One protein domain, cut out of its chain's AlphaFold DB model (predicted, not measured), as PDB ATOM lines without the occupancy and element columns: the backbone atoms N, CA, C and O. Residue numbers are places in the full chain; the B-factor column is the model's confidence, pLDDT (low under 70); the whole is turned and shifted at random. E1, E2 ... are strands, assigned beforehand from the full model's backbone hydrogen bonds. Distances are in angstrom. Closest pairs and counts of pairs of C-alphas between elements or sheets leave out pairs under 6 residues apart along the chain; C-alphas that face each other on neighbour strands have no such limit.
ATOM      1  N   ARG A  31     -36.142 -33.133 -17.047       95.69
ATOM      2  CA  ARG A  31     -35.836 -32.693 -18.405       95.69
ATOM      3  C   ARG A  31     -36.880 -31.670 -18.820       95.69
ATOM      4  O   ARG A  31     -38.069 -31.979 -18.821       95.69
ATOM      5  N   PHE A  32     -36.428 -30.486 -19.186       95.50
ATOM      6  CA  PHE A  32     -37.292 -29.341 -19.436       95.50
ATOM      7  C   PHE A  32     -37.057 -28.825 -20.853       95.50
ATOM      8  O   PHE A  32     -35.900 -28.768 -21.278       95.50
ATOM      9  N   PRO A  33     -38.105 -28.440 -21.593       95.06
ATOM     10  CA  PRO A  33     -37.950 -27.684 -22.828       95.06
ATOM     11  C   PRO A  33     -37.066 -26.457 -22.614       95.06
ATOM     12  O   PRO A  33     -37.135 -25.797 -21.575       95.06
ATOM     13  N   ASN A  34     -36.205 -26.194 -23.588       92.44
ATOM     14  CA  ASN A  34     -35.336 -25.030 -23.588       92.44
ATOM     15  C   ASN A  34     -35.052 -24.628 -25.033       92.44
ATOM     16  O   ASN A  34     -33.991 -24.934 -25.575       92.44
ATOM     17  N   ASP A  35     -36.028 -23.998 -25.676       78.81
ATOM     18  CA  ASP A  35     -35.988 -23.702 -27.106       78.81
ATOM     19  C   ASP A  35     -35.852 -22.214 -27.420       78.81
ATOM     20  O   ASP A  35     -36.526 -21.707 -28.307       78.81
ATOM     21  N   GLY A  36     -34.905 -21.522 -26.778       66.81
ATOM     22  CA  GLY A  36     -34.663 -20.081 -26.971       66.81
ATOM     23  C   GLY A  36     -34.462 -19.591 -28.423       66.81
ATOM     24  O   GLY A  36     -34.443 -18.385 -28.646       66.81
ATOM     25  N   ALA A  37     -34.334 -20.492 -29.406       61.91
ATOM     26  CA  ALA A  37     -34.268 -20.205 -30.843       61.91
ATOM     27  C   ALA A  37     -35.593 -20.434 -31.616       61.91
ATOM     28  O   ALA A  37     -35.632 -20.215 -32.826       61.91
ATOM     29  N   GLY A  38     -36.667 -20.890 -30.961       79.50
ATOM     30  CA  GLY A  38     -37.986 -21.115 -31.567       79.50
ATOM     31  C   GLY A  38     -38.123 -22.390 -32.411       79.50
ATOM     32  O   GLY A  38     -39.172 -22.607 -33.013       79.50
ATOM     33  N   ASP A  39     -37.095 -23.242 -32.472       88.88
ATOM     34  CA  ASP A  39     -37.083 -24.478 -33.275       88.88
ATOM     35  C   ASP A  39     -37.572 -25.725 -32.508       88.88
ATOM     36  O   ASP A  39     -37.636 -26.824 -33.061       88.88
ATOM     37  N   CYS A  40     -37.925 -25.564 -31.228       94.06
ATOM     38  CA  CYS A  40     -38.361 -26.615 -30.305       94.06
ATOM     39  C   CYS A  40     -37.376 -27.790 -30.115       94.06
ATOM     40  O   CYS A  40     -37.748 -28.819 -29.539       94.06
ATOM     41  N   ARG A  41     -36.124 -27.678 -30.579       94.62
ATOM     42  CA  ARG A  41     -35.130 -28.767 -30.503       94.62
ATOM     43  C   ARG A  41     -34.406 -28.811 -29.169       94.62
ATOM     44  O   ARG A  41     -33.928 -29.870 -28.764       94.62
ATOM     45  N   GLY A  42     -34.261 -27.654 -28.538       94.12
ATOM     46  CA  GLY A  42     -33.496 -27.503 -27.315       94.12
ATOM     47  C   GLY A  42     -34.237 -28.025 -26.083       94.12
ATOM     48  O   GLY A  42     -35.451 -27.859 -25.927       94.12
ATOM     49  N   TYR A  43     -33.487 -28.665 -25.195       95.81
ATOM     50  CA  TYR A  43     -33.949 -29.109 -23.891       95.81
ATOM     51  C   TYR A  43     -32.804 -29.074 -22.885       95.81
ATOM     52  O   TYR A  43     -31.623 -29.126 -23.226       95.81
ATOM     53  N   THR A  44     -33.160 -28.989 -21.615       95.56
ATOM     54  CA  THR A  44     -32.216 -28.962 -20.512       95.56
ATOM     55  C   THR A  44     -32.436 -30.166 -19.617       95.56
ATOM     56  O   THR A  44     -33.561 -30.431 -19.196       95.56
ATOM     57  N   ILE A  45     -31.358 -30.866 -19.272       95.19
ATOM     58  CA  ILE A  45     -31.361 -31.882 -18.221       95.19
ATOM     59  C   ILE A  45     -30.846 -31.252 -16.929       95.19
ATOM     60  O   ILE A  45     -29.740 -30.718 -16.885       95.19
ATOM     61  N   CYS A  46     -31.640 -31.370 -15.874       94.75
ATOM     62  CA  CYS A  46     -31.308 -30.953 -14.523       94.75
ATOM     63  C   CYS A  46     -31.026 -32.185 -13.666       94.75
ATOM     64  O   CYS A  46     -31.924 -32.995 -13.408       94.75
ATOM     65  N   LEU A  47     -29.779 -32.338 -13.221       93.06
ATOM     66  CA  LEU A  47     -29.336 -33.429 -12.355       93.06
ATOM     67  C   LEU A  47     -28.908 -32.874 -10.999       93.06
ATOM     68  O   LEU A  47     -28.305 -31.812 -10.920       93.06
ATOM     69  N   MET A  48     -29.205 -33.594  -9.921       89.38
ATOM     70  CA  MET A  48     -28.752 -33.215  -8.583       89.38
ATOM     71  C   MET A  48     -27.248 -33.508  -8.470       89.38
ATOM     72  O   MET A  48     -26.843 -34.667  -8.545       89.38
ATOM     73  N   GLY A  49     -26.435 -32.455  -8.351       76.75
ATOM     74  CA  GLY A  49     -24.968 -32.519  -8.285       76.75
ATOM     75  C   GLY A  49     -24.404 -32.472  -6.858       76.75
ATOM     76  O   GLY A  49     -23.191 -32.494  -6.675       76.75
ATOM     77  N   GLY A  50     -25.269 -32.387  -5.842       74.12
ATOM     78  CA  GLY A  50     -24.930 -32.331  -4.417       74.12
ATOM     79  C   GLY A  50     -26.189 -32.211  -3.550       74.12
ATOM     80  O   GLY A  50     -27.291 -32.388  -4.056       74.12
ATOM     81  N   LEU A  51     -26.050 -31.882  -2.259       72.88
ATOM     82  CA  LEU A  51     -27.189 -31.809  -1.321       72.88
ATOM     83  C   LEU A  51     -28.235 -30.739  -1.690       72.88
ATOM     84  O   LEU A  51     -29.419 -30.941  -1.439       72.88
ATOM     85  N   THR A  52     -27.813 -29.618  -2.281       74.31
ATOM     86  CA  THR A  52     -28.699 -28.486  -2.627       74.31
ATOM     87  C   THR A  52     -28.455 -27.914  -4.023       74.31
ATOM     88  O   THR A  52     -29.101 -26.943  -4.399       74.31
ATOM     89  N   ASN A  53     -27.519 -28.482  -4.790       84.94
ATOM     90  CA  ASN A  53     -27.068 -27.902  -6.054       84.94
ATOM     91  C   ASN A  53     -27.482 -28.769  -7.241       84.94
ATOM     92  O   ASN A  53     -27.378 -30.000  -7.198       84.94
ATOM     93  N   PHE A  54     -27.882 -28.110  -8.323       89.75
ATOM     94  CA  PHE A  54     -28.149 -28.748  -9.602       89.75
ATOM     95  C   PHE A  54     -26.994 -28.533 -10.576       89.75
ATOM     96  O   PHE A  54     -26.396 -27.462 -10.648       89.75
ATOM     97  N   THR A  55     -26.699 -29.576 -11.344       90.44
ATOM     98  CA  THR A  55     -25.897 -29.508 -12.558       90.44
ATOM     99  C   THR A  55     -26.846 -29.490 -13.751       90.44
ATOM    100  O   THR A  55     -27.705 -30.369 -13.887       90.44
ATOM    101  N   GLN A  56     -26.679 -28.489 -14.608       91.56
ATOM    102  CA  GLN A  56     -27.509 -28.250 -15.780       91.56
ATOM    103  C   GLN A  56     -26.767 -28.654 -17.059       91.56
ATOM    104  O   GLN A  56     -25.616 -28.275 -17.255       91.56
ATOM    105  N   TYR A  57     -27.445 -29.372 -17.955       92.31
ATOM    106  CA  TYR A  57     -26.939 -29.712 -19.287       92.31
ATOM    107  C   TYR A  57     -27.919 -29.217 -20.345       92.31
ATOM    108  O   TYR A  57     -29.015 -29.763 -20.471       92.31
ATOM    109  N   LYS A  58     -27.529 -28.186 -21.097       93.19
ATOM    110  CA  LYS A  58     -28.281 -27.674 -22.252       93.19
ATOM    111  C   LYS A  58     -27.926 -28.531 -23.471       93.19
ATOM    112  O   LYS A  58     -26.749 -28.685 -23.790       93.19
ATOM    113  N   LEU A  59     -28.925 -29.131 -24.107       93.81
ATOM    114  CA  LEU A  59     -28.774 -30.077 -25.210       93.81
ATOM    115  C   LEU A  59     -29.769 -29.749 -26.324       93.81
ATOM    116  O   LEU A  59     -30.821 -29.161 -26.084       93.81
ATOM    117  N   ASN A  60     -29.472 -30.207 -27.537       94.50
ATOM    118  CA  ASN A  60     -30.391 -30.134 -28.667       94.50
ATOM    119  C   ASN A  60     -30.684 -31.541 -29.176       94.50
ATOM    120  O   ASN A  60     -29.806 -32.407 -29.201       94.50
ATOM    121  N   CYS A  61     -31.919 -31.765 -29.613       95.19
ATOM    122  CA  CYS A  61     -32.259 -32.950 -30.384       95.19
ATOM    123  C   CYS A  61     -31.467 -33.004 -31.702       95.19
ATOM    124  O   CYS A  61     -31.095 -31.949 -32.234       95.19
ATOM    125  N   PRO A  62     -31.224 -34.202 -32.266       94.38
ATOM    126  CA  PRO A  62     -30.661 -34.341 -33.608       94.38
ATOM    127  C   PRO A  62     -31.441 -33.533 -34.655       94.38
ATOM    128  O   PRO A  62     -32.580 -33.120 -34.428       94.38
ATOM    129  N   GLU A  63     -30.828 -33.272 -35.807       90.31
ATOM    130  CA  GLU A  63     -31.521 -32.578 -36.895       90.31
ATOM    131  C   GLU A  63     -32.770 -33.352 -37.338       90.31
ATOM    132  O   GLU A  63     -32.750 -34.576 -37.451       90.31
ATOM    133  N   GLY A  64     -33.875 -32.631 -37.543       89.19
ATOM    134  CA  GLY A  64     -35.178 -33.217 -37.874       89.19
ATOM    135  C   GLY A  64     -35.983 -33.748 -36.681       89.19
ATOM    136  O   GLY A  64     -37.087 -34.241 -36.886       89.19
ATOM    137  N   PHE A  65     -35.478 -33.640 -35.448       93.56
ATOM    138  CA  PHE A  65     -36.193 -34.061 -34.239       93.56
ATOM    139  C   PHE A  65     -36.534 -32.871 -33.346       93.56
ATOM    140  O   PHE A  65     -35.711 -31.983 -33.144       93.56
ATOM    141  N   VAL A  66     -37.718 -32.910 -32.743       94.56
ATOM    142  CA  VAL A  66     -38.221 -31.937 -31.766       94.56
ATOM    143  C   VAL A  66     -38.240 -32.583 -30.384       94.56
ATOM    144  O   VAL A  66     -38.554 -33.765 -30.251       94.56
ATOM    145  N   TYR A  67     -37.921 -31.827 -29.333       95.88
ATOM    146  CA  TYR A  67     -38.059 -32.338 -27.971       95.88
ATOM    147  C   TYR A  67     -39.535 -32.342 -27.545       95.88
ATOM    148  O   TYR A  67     -40.182 -31.289 -27.492       95.88
ATOM    149  N   SER A  68     -40.062 -33.524 -27.215       95.31
ATOM    150  CA  SER A  68     -41.405 -33.695 -26.660       95.31
ATOM    151  C   SER A  68     -41.376 -33.566 -25.143       95.31
ATOM    152  O   SER A  68     -40.786 -34.392 -24.450       95.31
ATOM    153  N   HIS A  69     -42.068 -32.555 -24.615       94.12
ATOM    154  CA  HIS A  69     -42.261 -32.406 -23.168       94.12
ATOM    155  C   HIS A  69     -43.251 -33.422 -22.585       94.12
ATOM    156  O   HIS A  69     -43.287 -33.600 -21.374       94.12
ATOM    157  N   LEU A  70     -44.049 -34.077 -23.432       92.81
ATOM    158  CA  LEU A  70     -45.004 -35.103 -23.007       92.81
ATOM    159  C   LEU A  70     -44.304 -36.452 -22.801       92.81
ATOM    160  O   LEU A  70     -44.606 -37.172 -21.856       92.81
ATOM    161  N   GLU A  71     -43.345 -36.773 -23.672       93.81
ATOM    162  CA  GLU A  71     -42.610 -38.045 -23.646       93.81
ATOM    163  C   GLU A  71     -41.209 -37.925 -23.023       93.81
ATOM    164  O   GLU A  71     -40.536 -38.930 -22.808       93.81
ATOM    165  N   TYR A  72     -40.748 -36.704 -22.741       94.75
ATOM    166  CA  TYR A  72     -39.410 -36.389 -22.223       94.75
ATOM    167  C   TYR A  72     -38.246 -36.864 -23.114       94.75
ATOM    168  O   TYR A  72     -37.147 -37.167 -22.631       94.75
ATOM    169  N   GLN A  73     -38.469 -36.896 -24.429       95.06
ATOM    170  CA  GLN A  73     -37.513 -37.388 -25.423       95.06
ATOM    171  C   GLN A  73     -37.624 -36.647 -26.760       95.06
ATOM    172  O   GLN A  73     -38.606 -35.964 -27.044       95.06
ATOM    173  N   CYS A  74     -36.596 -36.793 -27.595       95.38
ATOM    174  CA  CYS A  74     -36.610 -36.290 -28.962       95.38
ATOM    175  C   CYS A  74     -37.496 -37.176 -29.842       95.38
ATOM    176  O   CYS A  74     -37.314 -38.391 -29.873       95.38
ATOM    177  N   THR A  75     -38.409 -36.564 -30.586       93.44
ATOM    178  CA  THR A  75     -39.339 -37.244 -31.487       93.44
ATOM    179  C   THR A  75     -39.312 -36.610 -32.877       93.44
ATOM    180  O   THR A  75     -39.089 -35.410 -33.025       93.44
ATOM    181  N   ASN A  76     -39.518 -37.433 -33.902       87.69
ATOM    182  CA  ASN A  76     -39.802 -37.009 -35.280       87.69
ATOM    183  C   ASN A  76     -41.247 -37.402 -35.641       87.69
ATOM    184  O   ASN A  76     -41.575 -37.759 -36.769       87.69
ATOM    185  N   ALA A  77     -42.124 -37.468 -34.641       77.12
ATOM    186  CA  ALA A  77     -43.497 -37.855 -34.878       77.12
ATOM    187  C   ALA A  77     -44.251 -36.710 -35.564       77.12
ATOM    188  O   ALA A  77     -44.251 -35.566 -35.110       77.12
ATOM    189  N   THR A  78     -44.946 -37.029 -36.653       81.31
ATOM    190  CA  THR A  78     -45.770 -36.065 -37.396       81.31
ATOM    191  C   THR A  78     -46.930 -35.519 -36.566       81.31
ATOM    192  O   THR A  78     -47.436 -34.445 -36.878       81.31
ATOM    193  N   ASN A  79     -47.329 -36.226 -35.506       90.50
ATOM    194  CA  ASN A  79     -48.377 -35.821 -34.574       90.50
ATOM    195  C   ASN A  79     -47.898 -34.831 -33.500       90.50
ATOM    196  O   ASN A  79     -48.716 -34.413 -32.688       90.50
ATOM    197  N   TYR A  80     -46.612 -34.469 -33.463       94.19
ATOM    198  CA  TYR A  80     -46.053 -33.564 -32.466       94.19
ATOM    199  C   TYR A  80     -45.045 -32.623 -33.126       94.19
ATOM    200  O   TYR A  80     -43.896 -32.980 -33.380       94.19
ATOM    201  N   GLN A  81     -45.481 -31.403 -33.427       93.56
ATOM    202  CA  GLN A  81     -44.718 -30.468 -34.250       93.56
ATOM    203  C   GLN A  81     -44.481 -29.153 -33.521       93.56
ATOM    204  O   GLN A  81     -45.347 -28.665 -32.795       93.56
ATOM    205  N   CYS A  82     -43.318 -28.546 -33.749       94.56
ATOM    206  CA  CYS A  82     -43.067 -27.179 -33.308       94.56
ATOM    207  C   CYS A  82     -44.057 -26.219 -33.983       94.56
ATOM    208  O   CYS A  82     -44.344 -26.367 -35.172       94.56
ATOM    209  N   TYR A  83     -44.583 -25.245 -33.241       94.75
ATOM    210  CA  TYR A  83     -45.576 -24.302 -33.754       94.75
ATOM    211  C   TYR A  83     -45.264 -22.851 -33.350       94.75
ATOM    212  O   TYR A  83     -46.030 -22.228 -32.616       94.75
ATOM    213  N   PRO A  84     -44.147 -22.278 -33.838       92.25
ATOM    214  CA  PRO A  84     -43.630 -20.989 -33.367       92.25
ATOM    215  C   PRO A  84     -44.525 -19.786 -33.689       92.25
ATOM    216  O   PRO A  84     -44.348 -18.717 -33.119       92.25
ATOM    217  N   THR A  85     -45.495 -19.936 -34.592       92.50
ATOM    218  CA  THR A  85     -46.450 -18.871 -34.931       92.50
ATOM    219  C   THR A  85     -47.546 -18.688 -33.882       92.50
ATOM    220  O   THR A  85     -48.302 -17.722 -33.963       92.50
ATOM    221  N   PHE A  86     -47.678 -19.612 -32.926       93.62
ATOM    222  CA  PHE A  86     -48.620 -19.484 -31.821       93.62
ATOM    223  C   PHE A  86     -47.913 -18.923 -30.582       93.62
ATOM    224  O   PHE A  86     -46.974 -19.525 -30.063       93.62
ATOM    225  N   ASN A  87     -48.400 -17.787 -30.086       92.75
ATOM    226  CA  ASN A  87     -47.847 -17.121 -28.911       92.75
ATOM    227  C   ASN A  87     -48.518 -17.635 -27.637       92.75
ATOM    228  O   ASN A  87     -49.685 -17.343 -27.378       92.75
ATOM    229  N   CYS A  88     -47.770 -18.377 -26.828       93.81
ATOM    230  CA  CYS A  88     -48.243 -18.838 -25.531       93.81
ATOM    231  C   CYS A  88     -48.232 -17.709 -24.493       93.81
ATOM    232  O   CYS A  88     -47.208 -17.062 -24.287       93.81
ATOM    233  N   THR A  89     -49.358 -17.504 -23.808       94.94
ATOM    234  CA  THR A  89     -49.493 -16.544 -22.694       94.94
ATOM    235  C   THR A  89     -49.590 -17.228 -21.331       94.94
ATOM    236  O   THR A  89     -49.294 -16.615 -20.308       94.94
ATOM    237  N   SER A  90     -49.966 -18.507 -21.310       95.81
ATOM    238  CA  SER A  90     -50.003 -19.366 -20.129       95.81
ATOM    239  C   SER A  90     -49.569 -20.792 -20.483       95.81
ATOM    240  O   SER A  90     -49.591 -21.198 -21.648       95.81
ATOM    241  N   VAL A  91     -49.130 -21.549 -19.475       96.50
ATOM    242  CA  VAL A  91     -48.847 -22.986 -19.612       96.50
ATOM    243  C   VAL A  91     -50.169 -23.735 -19.764       96.50
ATOM    244  O   VAL A  91     -51.116 -23.467 -19.024       96.50
ATOM    245  N   GLY A  92     -50.233 -24.693 -20.689       96.69
ATOM    246  CA  GLY A  92     -51.412 -25.542 -20.853       96.69
ATOM    247  C   GLY A  92     -51.646 -26.015 -22.282       96.69
ATOM    248  O   GLY A  92     -50.782 -25.883 -23.147       96.69
ATOM    249  N   ASN A  93     -52.838 -26.563 -22.511       97.50
ATOM    250  CA  ASN A  93     -53.290 -27.031 -23.817       97.50
ATOM    251  C   ASN A  93     -54.461 -26.173 -24.294       97.50
ATOM    252  O   ASN A  93     -55.434 -25.979 -23.567       97.50
ATOM    253  N   PHE A  94     -54.387 -25.709 -25.536       96.00
ATOM    254  CA  PHE A  94     -55.316 -24.751 -26.121       96.00
ATOM    255  C   PHE A  94     -55.842 -25.244 -27.463       96.00
ATOM    256  O   PHE A  94     -55.225 -26.068 -28.138       96.00
ATOM    257  N   ALA A  95     -56.994 -24.723 -27.873       94.62
ATOM    258  CA  ALA A  95     -57.541 -25.032 -29.183       94.62
ATOM    259  C   ALA A  95     -56.624 -24.501 -30.293       94.62
ATOM    260  O   ALA A  95     -56.063 -23.410 -30.183       94.62
ATOM    261  N   VAL A  96     -56.505 -25.252 -31.390       94.31
ATOM    262  CA  VAL A  96     -55.853 -24.744 -32.601       94.31
ATOM    263  C   VAL A  96     -56.737 -23.641 -33.201       94.31
ATOM    264  O   VAL A  96     -57.896 -23.921 -33.519       94.31
ATOM    265  N   PRO A  97     -56.228 -22.409 -33.394       90.44
ATOM    266  CA  PRO A  97     -57.017 -21.329 -33.977       90.44
ATOM    267  C   PRO A  97     -57.576 -21.713 -35.350       90.44
ATOM    268  O   PRO A  97     -56.843 -22.203 -36.208       90.44
ATOM    269  N   GLY A  98     -58.879 -21.503 -35.549       86.12
ATOM    270  CA  GLY A  98     -59.561 -21.780 -36.817       86.12
ATOM    271  C   GLY A  98     -59.779 -23.263 -37.149       86.12
ATOM    272  O   GLY A  98     -60.312 -23.555 -38.217       86.12
ATOM    273  N   SER A  99     -59.403 -24.204 -36.275       89.12
ATOM    274  CA  SER A  99     -59.740 -25.622 -36.462       89.12
ATOM    275  C   SER A  99     -61.230 -25.856 -36.203       89.12
ATOM    276  O   SER A  99     -61.770 -25.438 -35.180       89.12
ATOM    277  N   THR A 100     -61.889 -26.543 -37.136       87.75
ATOM    278  CA  THR A 100     -63.297 -26.959 -37.021       87.75
ATOM    279  C   THR A 100     -63.459 -28.443 -36.709       87.75
ATOM    280  O   THR A 100     -64.551 -28.880 -36.370       87.75
ATOM    281  N   ASP A 101     -62.393 -29.220 -36.881       91.81
ATOM    282  CA  ASP A 101     -62.352 -30.667 -36.687       91.81
ATOM    283  C   ASP A 101     -61.827 -31.063 -35.304       91.81
ATOM    284  O   ASP A 101     -61.998 -32.206 -34.904       91.81
ATOM    285  N   CYS A 102     -61.188 -30.137 -34.575       94.31
ATOM    286  CA  CYS A 102     -60.673 -30.322 -33.214       94.31
ATOM    287  C   CYS A 102     -59.750 -31.539 -33.059       94.31
ATOM    288  O   CYS A 102     -59.550 -32.041 -31.955       94.31
ATOM    289  N   SER A 103     -59.167 -32.000 -34.164       94.81
ATOM    290  CA  SER A 103     -58.314 -33.187 -34.244       94.81
ATOM    291  C   SER A 103     -56.914 -32.947 -33.669       94.81
ATOM    292  O   SER A 103     -56.079 -33.850 -33.631       94.81
ATOM    293  N   ALA A 104     -56.632 -31.720 -33.232       96.19
ATOM    294  CA  ALA A 104     -55.362 -31.304 -32.674       96.19
ATOM    295  C   ALA A 104     -55.546 -30.181 -31.650       96.19
ATOM    296  O   ALA A 104     -56.547 -29.459 -31.646       96.19
ATOM    297  N   PHE A 105     -54.521 -29.996 -30.830       96.81
ATOM    298  CA  PHE A 105     -54.405 -28.915 -29.862       96.81
ATOM    299  C   PHE A 105     -53.031 -28.257 -29.934       96.81
ATOM    300  O   PHE A 105     -52.106 -28.754 -30.582       96.81
ATOM    301  N   VAL A 106     -52.907 -27.112 -29.278       97.50
ATOM    302  CA  VAL A 106     -51.649 -26.404 -29.088       97.50
ATOM    303  C   VAL A 106     -51.211 -26.574 -27.642       97.50
ATOM    304  O   VAL A 106     -51.912 -26.144 -26.735       97.50
ATOM    305  N   ALA A 107     -50.061 -27.195 -27.421       97.25
ATOM    306  CA  ALA A 107     -49.433 -27.317 -26.117       97.25
ATOM    307  C   ALA A 107     -48.428 -26.178 -25.910       97.25
ATOM    308  O   ALA A 107     -47.517 -25.991 -26.721       97.25
ATOM    309  N   CYS A 108     -48.565 -25.459 -24.803       97.00
ATOM    310  CA  CYS A 108     -47.648 -24.430 -24.330       97.00
ATOM    311  C   CYS A 108     -46.909 -24.960 -23.104       97.00
ATOM    312  O   CYS A 108     -47.451 -24.909 -21.996       97.00
ATOM    313  N   PRO A 109     -45.708 -25.530 -23.278       95.69
ATOM    314  CA  PRO A 109     -45.023 -26.166 -22.173       95.69
ATOM    315  C   PRO A 109     -44.306 -25.181 -21.267       95.69
ATOM    316  O   PRO A 109     -43.755 -24.170 -21.704       95.69
ATOM    317  N   GLU A 110     -44.230 -25.566 -20.005       94.56
ATOM    318  CA  GLU A 110     -43.328 -24.964 -19.040       94.56
ATOM    319  C   GLU A 110     -41.888 -25.425 -19.302       94.56
ATOM    320  O   GLU A 110     -41.620 -26.614 -19.501       94.56
ATOM    321  N   GLY A 111     -40.952 -24.484 -19.298       92.50
ATOM    322  CA  GLY A 111     -39.527 -24.760 -19.163       92.50
ATOM    323  C   GLY A 111     -38.934 -23.980 -17.996       92.50
ATOM    324  O   GLY A 111     -39.647 -23.371 -17.206       92.50
ATOM    325  N   LEU A 112     -37.606 -23.996 -17.881       91.00
ATOM    326  CA  LEU A 112     -36.916 -23.486 -16.688       91.00
ATOM    327  C   LEU A 112     -37.074 -21.977 -16.459       91.00
ATOM    328  O   LEU A 112     -37.069 -21.528 -15.319       91.00
ATOM    329  N   SER A 113     -37.226 -21.201 -17.532       87.06
ATOM    330  CA  SER A 113     -37.312 -19.734 -17.484       87.06
ATOM    331  C   SER A 113     -38.693 -19.211 -17.899       87.06
ATOM    332  O   SER A 113     -38.817 -18.066 -18.327       87.06
ATOM    333  N   GLY A 114     -39.728 -20.054 -17.804       90.19
ATOM    334  CA  GLY A 114     -41.101 -19.724 -18.187       90.19
ATOM    335  C   GLY A 114     -41.623 -20.563 -19.352       90.19
ATOM    336  O   GLY A 114     -41.206 -21.702 -19.570       90.19
ATOM    337  N   ILE A 115     -42.579 -20.008 -20.094       93.50
ATOM    338  CA  ILE A 115     -43.298 -20.731 -21.147       93.50
ATOM    339  C   ILE A 115     -42.427 -20.821 -22.400       93.50
ATOM    340  O   ILE A 115     -41.886 -19.819 -22.861       93.50
ATOM    341  N   ASN A 116     -42.286 -22.027 -22.942       93.44
ATOM    342  CA  ASN A 116     -41.512 -22.287 -24.156       93.44
ATOM    343  C   ASN A 116     -42.399 -22.245 -25.407       93.44
ATOM    344  O   ASN A 116     -43.626 -22.158 -25.328       93.44
ATOM    345  N   THR A 117     -41.757 -22.328 -26.574       94.75
ATOM    346  CA  THR A 117     -42.411 -22.267 -27.890       94.75
ATOM    347  C   THR A 117     -43.593 -23.238 -27.984       94.75
ATOM    348  O   THR A 117     -43.546 -24.343 -27.454       94.75
ATOM    349  N   ALA A 118     -44.685 -22.877 -28.648       95.62
ATOM    350  CA  ALA A 118     -45.836 -23.772 -28.730       95.62
ATOM    351  C   ALA A 118     -45.539 -25.054 -29.534       95.62
ATOM    352  O   ALA A 118     -44.684 -25.072 -30.426       95.62
ATOM    353  N   ARG A 119     -46.282 -26.132 -29.259       95.56
ATOM    354  CA  ARG A 119     -46.305 -27.351 -30.080       95.56
ATOM    355  C   ARG A 119     -47.716 -27.647 -30.553       95.56
ATOM    356  O   ARG A 119     -48.642 -27.629 -29.752       95.56
ATOM    357  N   LYS A 120     -47.890 -27.957 -31.834       96.38
ATOM    358  CA  LYS A 120     -49.148 -28.496 -32.353       96.38
ATOM    359  C   LYS A 120     -49.120 -30.013 -32.201       96.38
ATOM    360  O   LYS A 120     -48.208 -30.664 -32.710       96.38
ATOM    361  N   VAL A 121     -50.111 -30.549 -31.502       97.06
ATOM    362  CA  VAL A 121     -50.195 -31.967 -31.159       97.06
ATOM    363  C   VAL A 121     -51.500 -32.535 -31.696       97.06
ATOM    364  O   VAL A 121     -52.571 -32.017 -31.379       97.06
ATOM    365  N   SER A 122     -51.429 -33.576 -32.521       96.38
ATOM    366  CA  SER A 122     -52.625 -34.295 -32.962       96.38
ATOM    367  C   SER A 122     -53.178 -35.126 -31.813       96.38
ATOM    368  O   SER A 122     -52.433 -35.804 -31.103       96.38
ATOM    369  N   CYS A 123     -54.496 -35.096 -31.655       95.88
ATOM    370  CA  CYS A 123     -55.178 -36.009 -30.762       95.88
ATOM    371  C   CYS A 123     -55.010 -37.461 -31.253       95.88
ATOM    372  O   CYS A 123     -54.874 -37.699 -32.458       95.88
ATOM    373  N   PRO A 124     -55.011 -38.444 -30.335       95.25
ATOM    374  CA  PRO A 124     -55.122 -39.852 -30.698       95.25
ATOM    375  C   PRO A 124     -56.336 -40.130 -31.595       95.25
ATOM    376  O   PRO A 124     -57.301 -39.359 -31.614       95.25
ATOM    377  N   LEU A 125     -56.308 -41.260 -32.305       94.38
ATOM    378  CA  LEU A 125     -57.440 -41.706 -33.121       94.38
ATOM    379  C   LEU A 125     -58.736 -41.747 -32.301       94.38
ATOM    380  O   LEU A 125     -58.715 -42.062 -31.112       94.38
ATOM    381  N   ASP A 126     -59.844 -41.401 -32.956       94.06
ATOM    382  CA  ASP A 126     -61.198 -41.364 -32.390       94.06
ATOM    383  C   ASP A 126     -61.377 -40.419 -31.191       94.06
ATOM    384  O   ASP A 126     -62.362 -40.521 -30.456       94.06
ATOM    385  N   THR A 127     -60.465 -39.457 -31.009       96.25
ATOM    386  CA  THR A 127     -60.569 -38.429 -29.969       96.25
ATOM    387  C   THR A 127     -60.553 -37.015 -30.543       96.25
ATOM    388  O   THR A 127     -59.914 -36.742 -31.558       96.25
ATOM    389  N   LEU A 128     -61.262 -36.106 -29.876       96.25
ATOM    390  CA  LEU A 128     -61.373 -34.691 -30.215       96.25
ATOM    391  C   LEU A 128     -60.924 -33.841 -29.030       96.25
ATOM    392  O   LEU A 128     -61.201 -34.165 -27.873       96.25
ATOM    393  N   PHE A 129     -60.244 -32.732 -29.305       95.88
ATOM    394  CA  PHE A 129     -59.773 -31.833 -28.263       95.88
ATOM    395  C   PHE A 129     -60.927 -31.053 -27.623       95.88
ATOM    396  O   PHE A 129     -61.631 -30.291 -28.290       95.88
ATOM    397  N   ASN A 130     -61.071 -31.194 -26.307       94.19
ATOM    398  CA  ASN A 130     -61.961 -30.387 -25.486       94.19
ATOM    399  C   ASN A 130     -61.154 -29.270 -24.805       94.19
ATOM    400  O   ASN A 130     -60.408 -29.520 -23.858       94.19
ATOM    401  N   ALA A 131     -61.334 -28.030 -25.267       91.56
ATOM    402  CA  ALA A 131     -60.606 -26.867 -24.756       91.56
ATOM    403  C   ALA A 131     -60.921 -26.536 -23.290       91.56
ATOM    404  O   ALA A 131     -60.040 -26.069 -22.575       91.56
ATOM    405  N   THR A 132     -62.140 -26.818 -22.823       90.25
ATOM    406  CA  THR A 132     -62.527 -26.616 -21.420       90.25
ATOM    407  C   THR A 132     -61.811 -27.605 -20.503       90.25
ATOM    408  O   THR A 132     -61.425 -27.251 -19.393       90.25
ATOM    409  N   ALA A 133     -61.622 -28.845 -20.965       92.88
ATOM    410  CA  ALA A 133     -60.898 -29.874 -20.221       92.88
ATOM    411  C   ALA A 133     -59.371 -29.798 -20.409       92.88
ATOM    412  O   ALA A 133     -58.633 -30.401 -19.633       92.88
ATOM    413  N   GLY A 134     -58.890 -29.109 -21.449       94.25
ATOM    414  CA  GLY A 134     -57.473 -29.078 -21.816       94.25
ATOM    415  C   GLY A 134     -56.932 -30.436 -22.285       94.25
ATOM    416  O   GLY A 134     -55.733 -30.693 -22.157       94.25
ATOM    417  N   ALA A 135     -57.792 -31.321 -22.804       95.81
ATOM    418  CA  ALA A 135     -57.439 -32.699 -23.149       95.81
ATOM    419  C   ALA A 135     -58.255 -33.250 -24.331       95.81
ATOM    420  O   ALA A 135     -59.362 -32.788 -24.613       95.81
ATOM    421  N   CYS A 136     -57.717 -34.270 -25.005       96.38
ATOM    422  CA  CYS A 136     -58.451 -35.036 -26.013       96.38
ATOM    423  C   CYS A 136     -59.434 -36.002 -25.331       96.38
ATOM    424  O   CYS A 136     -59.072 -36.694 -24.379       96.38
ATOM    425  N   GLN A 137     -60.669 -36.049 -25.821       96.75
ATOM    426  CA  GLN A 137     -61.759 -36.886 -25.311       96.75
ATOM    427  C   GLN A 137     -62.344 -37.742 -26.426       96.75
ATOM    428  O   GLN A 137     -62.236 -37.381 -27.595       96.75
ATOM    429  N   ASN A 138     -62.975 -38.864 -26.080       95.88
ATOM    430  CA  ASN A 138     -63.568 -39.755 -27.071       95.88
ATOM    431  C   ASN A 138     -64.637 -39.029 -27.906       95.88
ATOM    432  O   ASN A 138     -65.566 -38.430 -27.365       95.88
ATOM    433  N   SER A 139     -64.502 -39.112 -29.227       92.81
ATOM    434  CA  SER A 139     -65.401 -38.511 -30.216       92.81
ATOM    435  C   SER A 139     -66.848 -39.018 -30.136       92.81
ATOM    436  O   SER A 139     -67.763 -38.324 -30.576       92.81
ATOM    437  N   THR A 140     -67.083 -40.197 -29.550       92.38
ATOM    438  CA  THR A 140     -68.436 -40.735 -29.335       92.38
ATOM    439  C   THR A 140     -69.157 -40.096 -28.147       92.38
ATOM    440  O   THR A 140     -70.386 -40.104 -28.103       92.38
ATOM    441  N   GLU A 141     -68.409 -39.536 -27.194       89.19
ATOM    442  CA  GLU A 141     -68.925 -38.927 -25.961       89.19
ATOM    443  C   GLU A 141     -68.864 -37.397 -26.010       89.19
ATOM    444  O   GLU A 141     -69.667 -36.710 -25.375       89.19
ATOM    445  N   PHE A 142     -67.918 -36.853 -26.777       89.88
ATOM    446  CA  PHE A 142     -67.671 -35.428 -26.907       89.88
ATOM    447  C   PHE A 142     -67.745 -34.991 -28.370       89.88
ATOM    448  O   PHE A 142     -67.015 -35.478 -29.228       89.88
ATOM    449  N   SER A 143     -68.602 -34.009 -28.641       86.31
ATOM    450  CA  SER A 143     -68.656 -33.303 -29.922       86.31
ATOM    451  C   SER A 143     -68.100 -31.899 -29.740       86.31
ATOM    452  O   SER A 143     -68.599 -31.135 -28.911       86.31
ATOM    453  N   CYS A 144     -67.084 -31.537 -30.521       84.44
ATOM    454  CA  CYS A 144     -66.568 -30.180 -30.466       84.44
ATOM    455  C   CYS A 144     -67.460 -29.218 -31.261       84.44
ATOM    456  O   CYS A 144     -68.040 -29.574 -32.288       84.44
ATOM    457  N   THR A 145     -67.590 -27.985 -30.772       77.31
ATOM    458  CA  THR A 145     -68.343 -26.927 -31.452       77.31
ATOM    459  C   THR A 145     -67.397 -25.775 -31.793       77.31
ATOM    460  O   THR A 145     -66.900 -25.114 -30.879       77.31
ATOM    461  N   PRO A 146     -67.181 -25.466 -33.087       65.62
ATOM    462  CA  PRO A 146     -66.196 -24.466 -33.510       65.62
ATOM    463  C   PRO A 146     -66.426 -23.062 -32.930       65.62
ATOM    464  O   PRO A 146     -65.480 -22.298 -32.759       65.62
TER     465      PRO A 146
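Overview. This is residues 31 to 146 of the 182 residues of an uncharacterized protein of Spodoptera exigua (UniProt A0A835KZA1). Four small antiparallel sheets follow one another along an elongated body: the three strands E1, E2 and E3, with the long E2-E3 hairpin, make one end, the short hairpin E4-E5 comes next, then the four-stranded sheet of E6 to E9, and the hairpin E10-E11 sits at the other end. The sheet of E6 to E9, order E6, E9, E8, E7, is turned by 87 degrees from edge to edge and has little curl. The printed part has 116 residues with no named helix and eleven named strands, E1 to E11 in chain order, and is all strand in class, though under half of the residues, 47, are in named elements. It is only just compact, close to loose, with a radius of gyration of the C-alphas of 15.6 A and spans of 50 by 31 by 24 A.

Along the chain. E1 is residues 31 to 33, beginning at C-alpha 31, (-35.836, -32.693, -18.405). E2 is residues 42 to 48, 20.1 A long, and E3 is residues 54 to 60, 19.2 A long. E4 is residues 66 to 68, E5 residues 73 to 75 and E6 residues 80 to 82. E7 is residues 92 to 95, 10.4 A, E8 residues 104 to 108, 13.3 A, and E9 residues 119 to 122, 9.8 A. E10 is residues 127 to 130, and E11 is residues 135 to 138, ending at C-alpha 138, (-63.568, -39.755, -27.071).

Arrangement. E1, E2 and E3 form a meander, each strand the antiparallel neighbour of the one before; N 32 and O 44 are 2.9 A apart, and N 45 and O 57 2.9 A. E4 and E5 are a hairpin, with N 68 and O 73 at 2.8 A. The closest C-alphas of E2 and E4 are those of Tyr 43 and Tyr 67, 6.6 A apart, and those of E4 and E6 are Val 66 and Cys 82, 7.0 A. E6, E7, E8 and E9 form a Greek key, in which E7, E8 and E9 are a meander and E6 is the antiparallel neighbour of E9. N 81 and O 120 are 2.9 A apart, N 107 and O 119 2.8 A, and N 94 and O 106 2.8 A. In the hairpin E10 and E11, N 128 and O 137 are 2.8 A apart. The closest C-alphas of E8 and E10 are those of Ala 104 and Phe 129, 6.3 A apart.

Size, cuts and confidence. The C-alphas farthest apart are those of Gly 50 and Thr 145, 51.4 A. The printed part has no cut and no long link. Mean pLDDT of the printed part is 91.5; residues 36 to 37 and residue 146 are under 70.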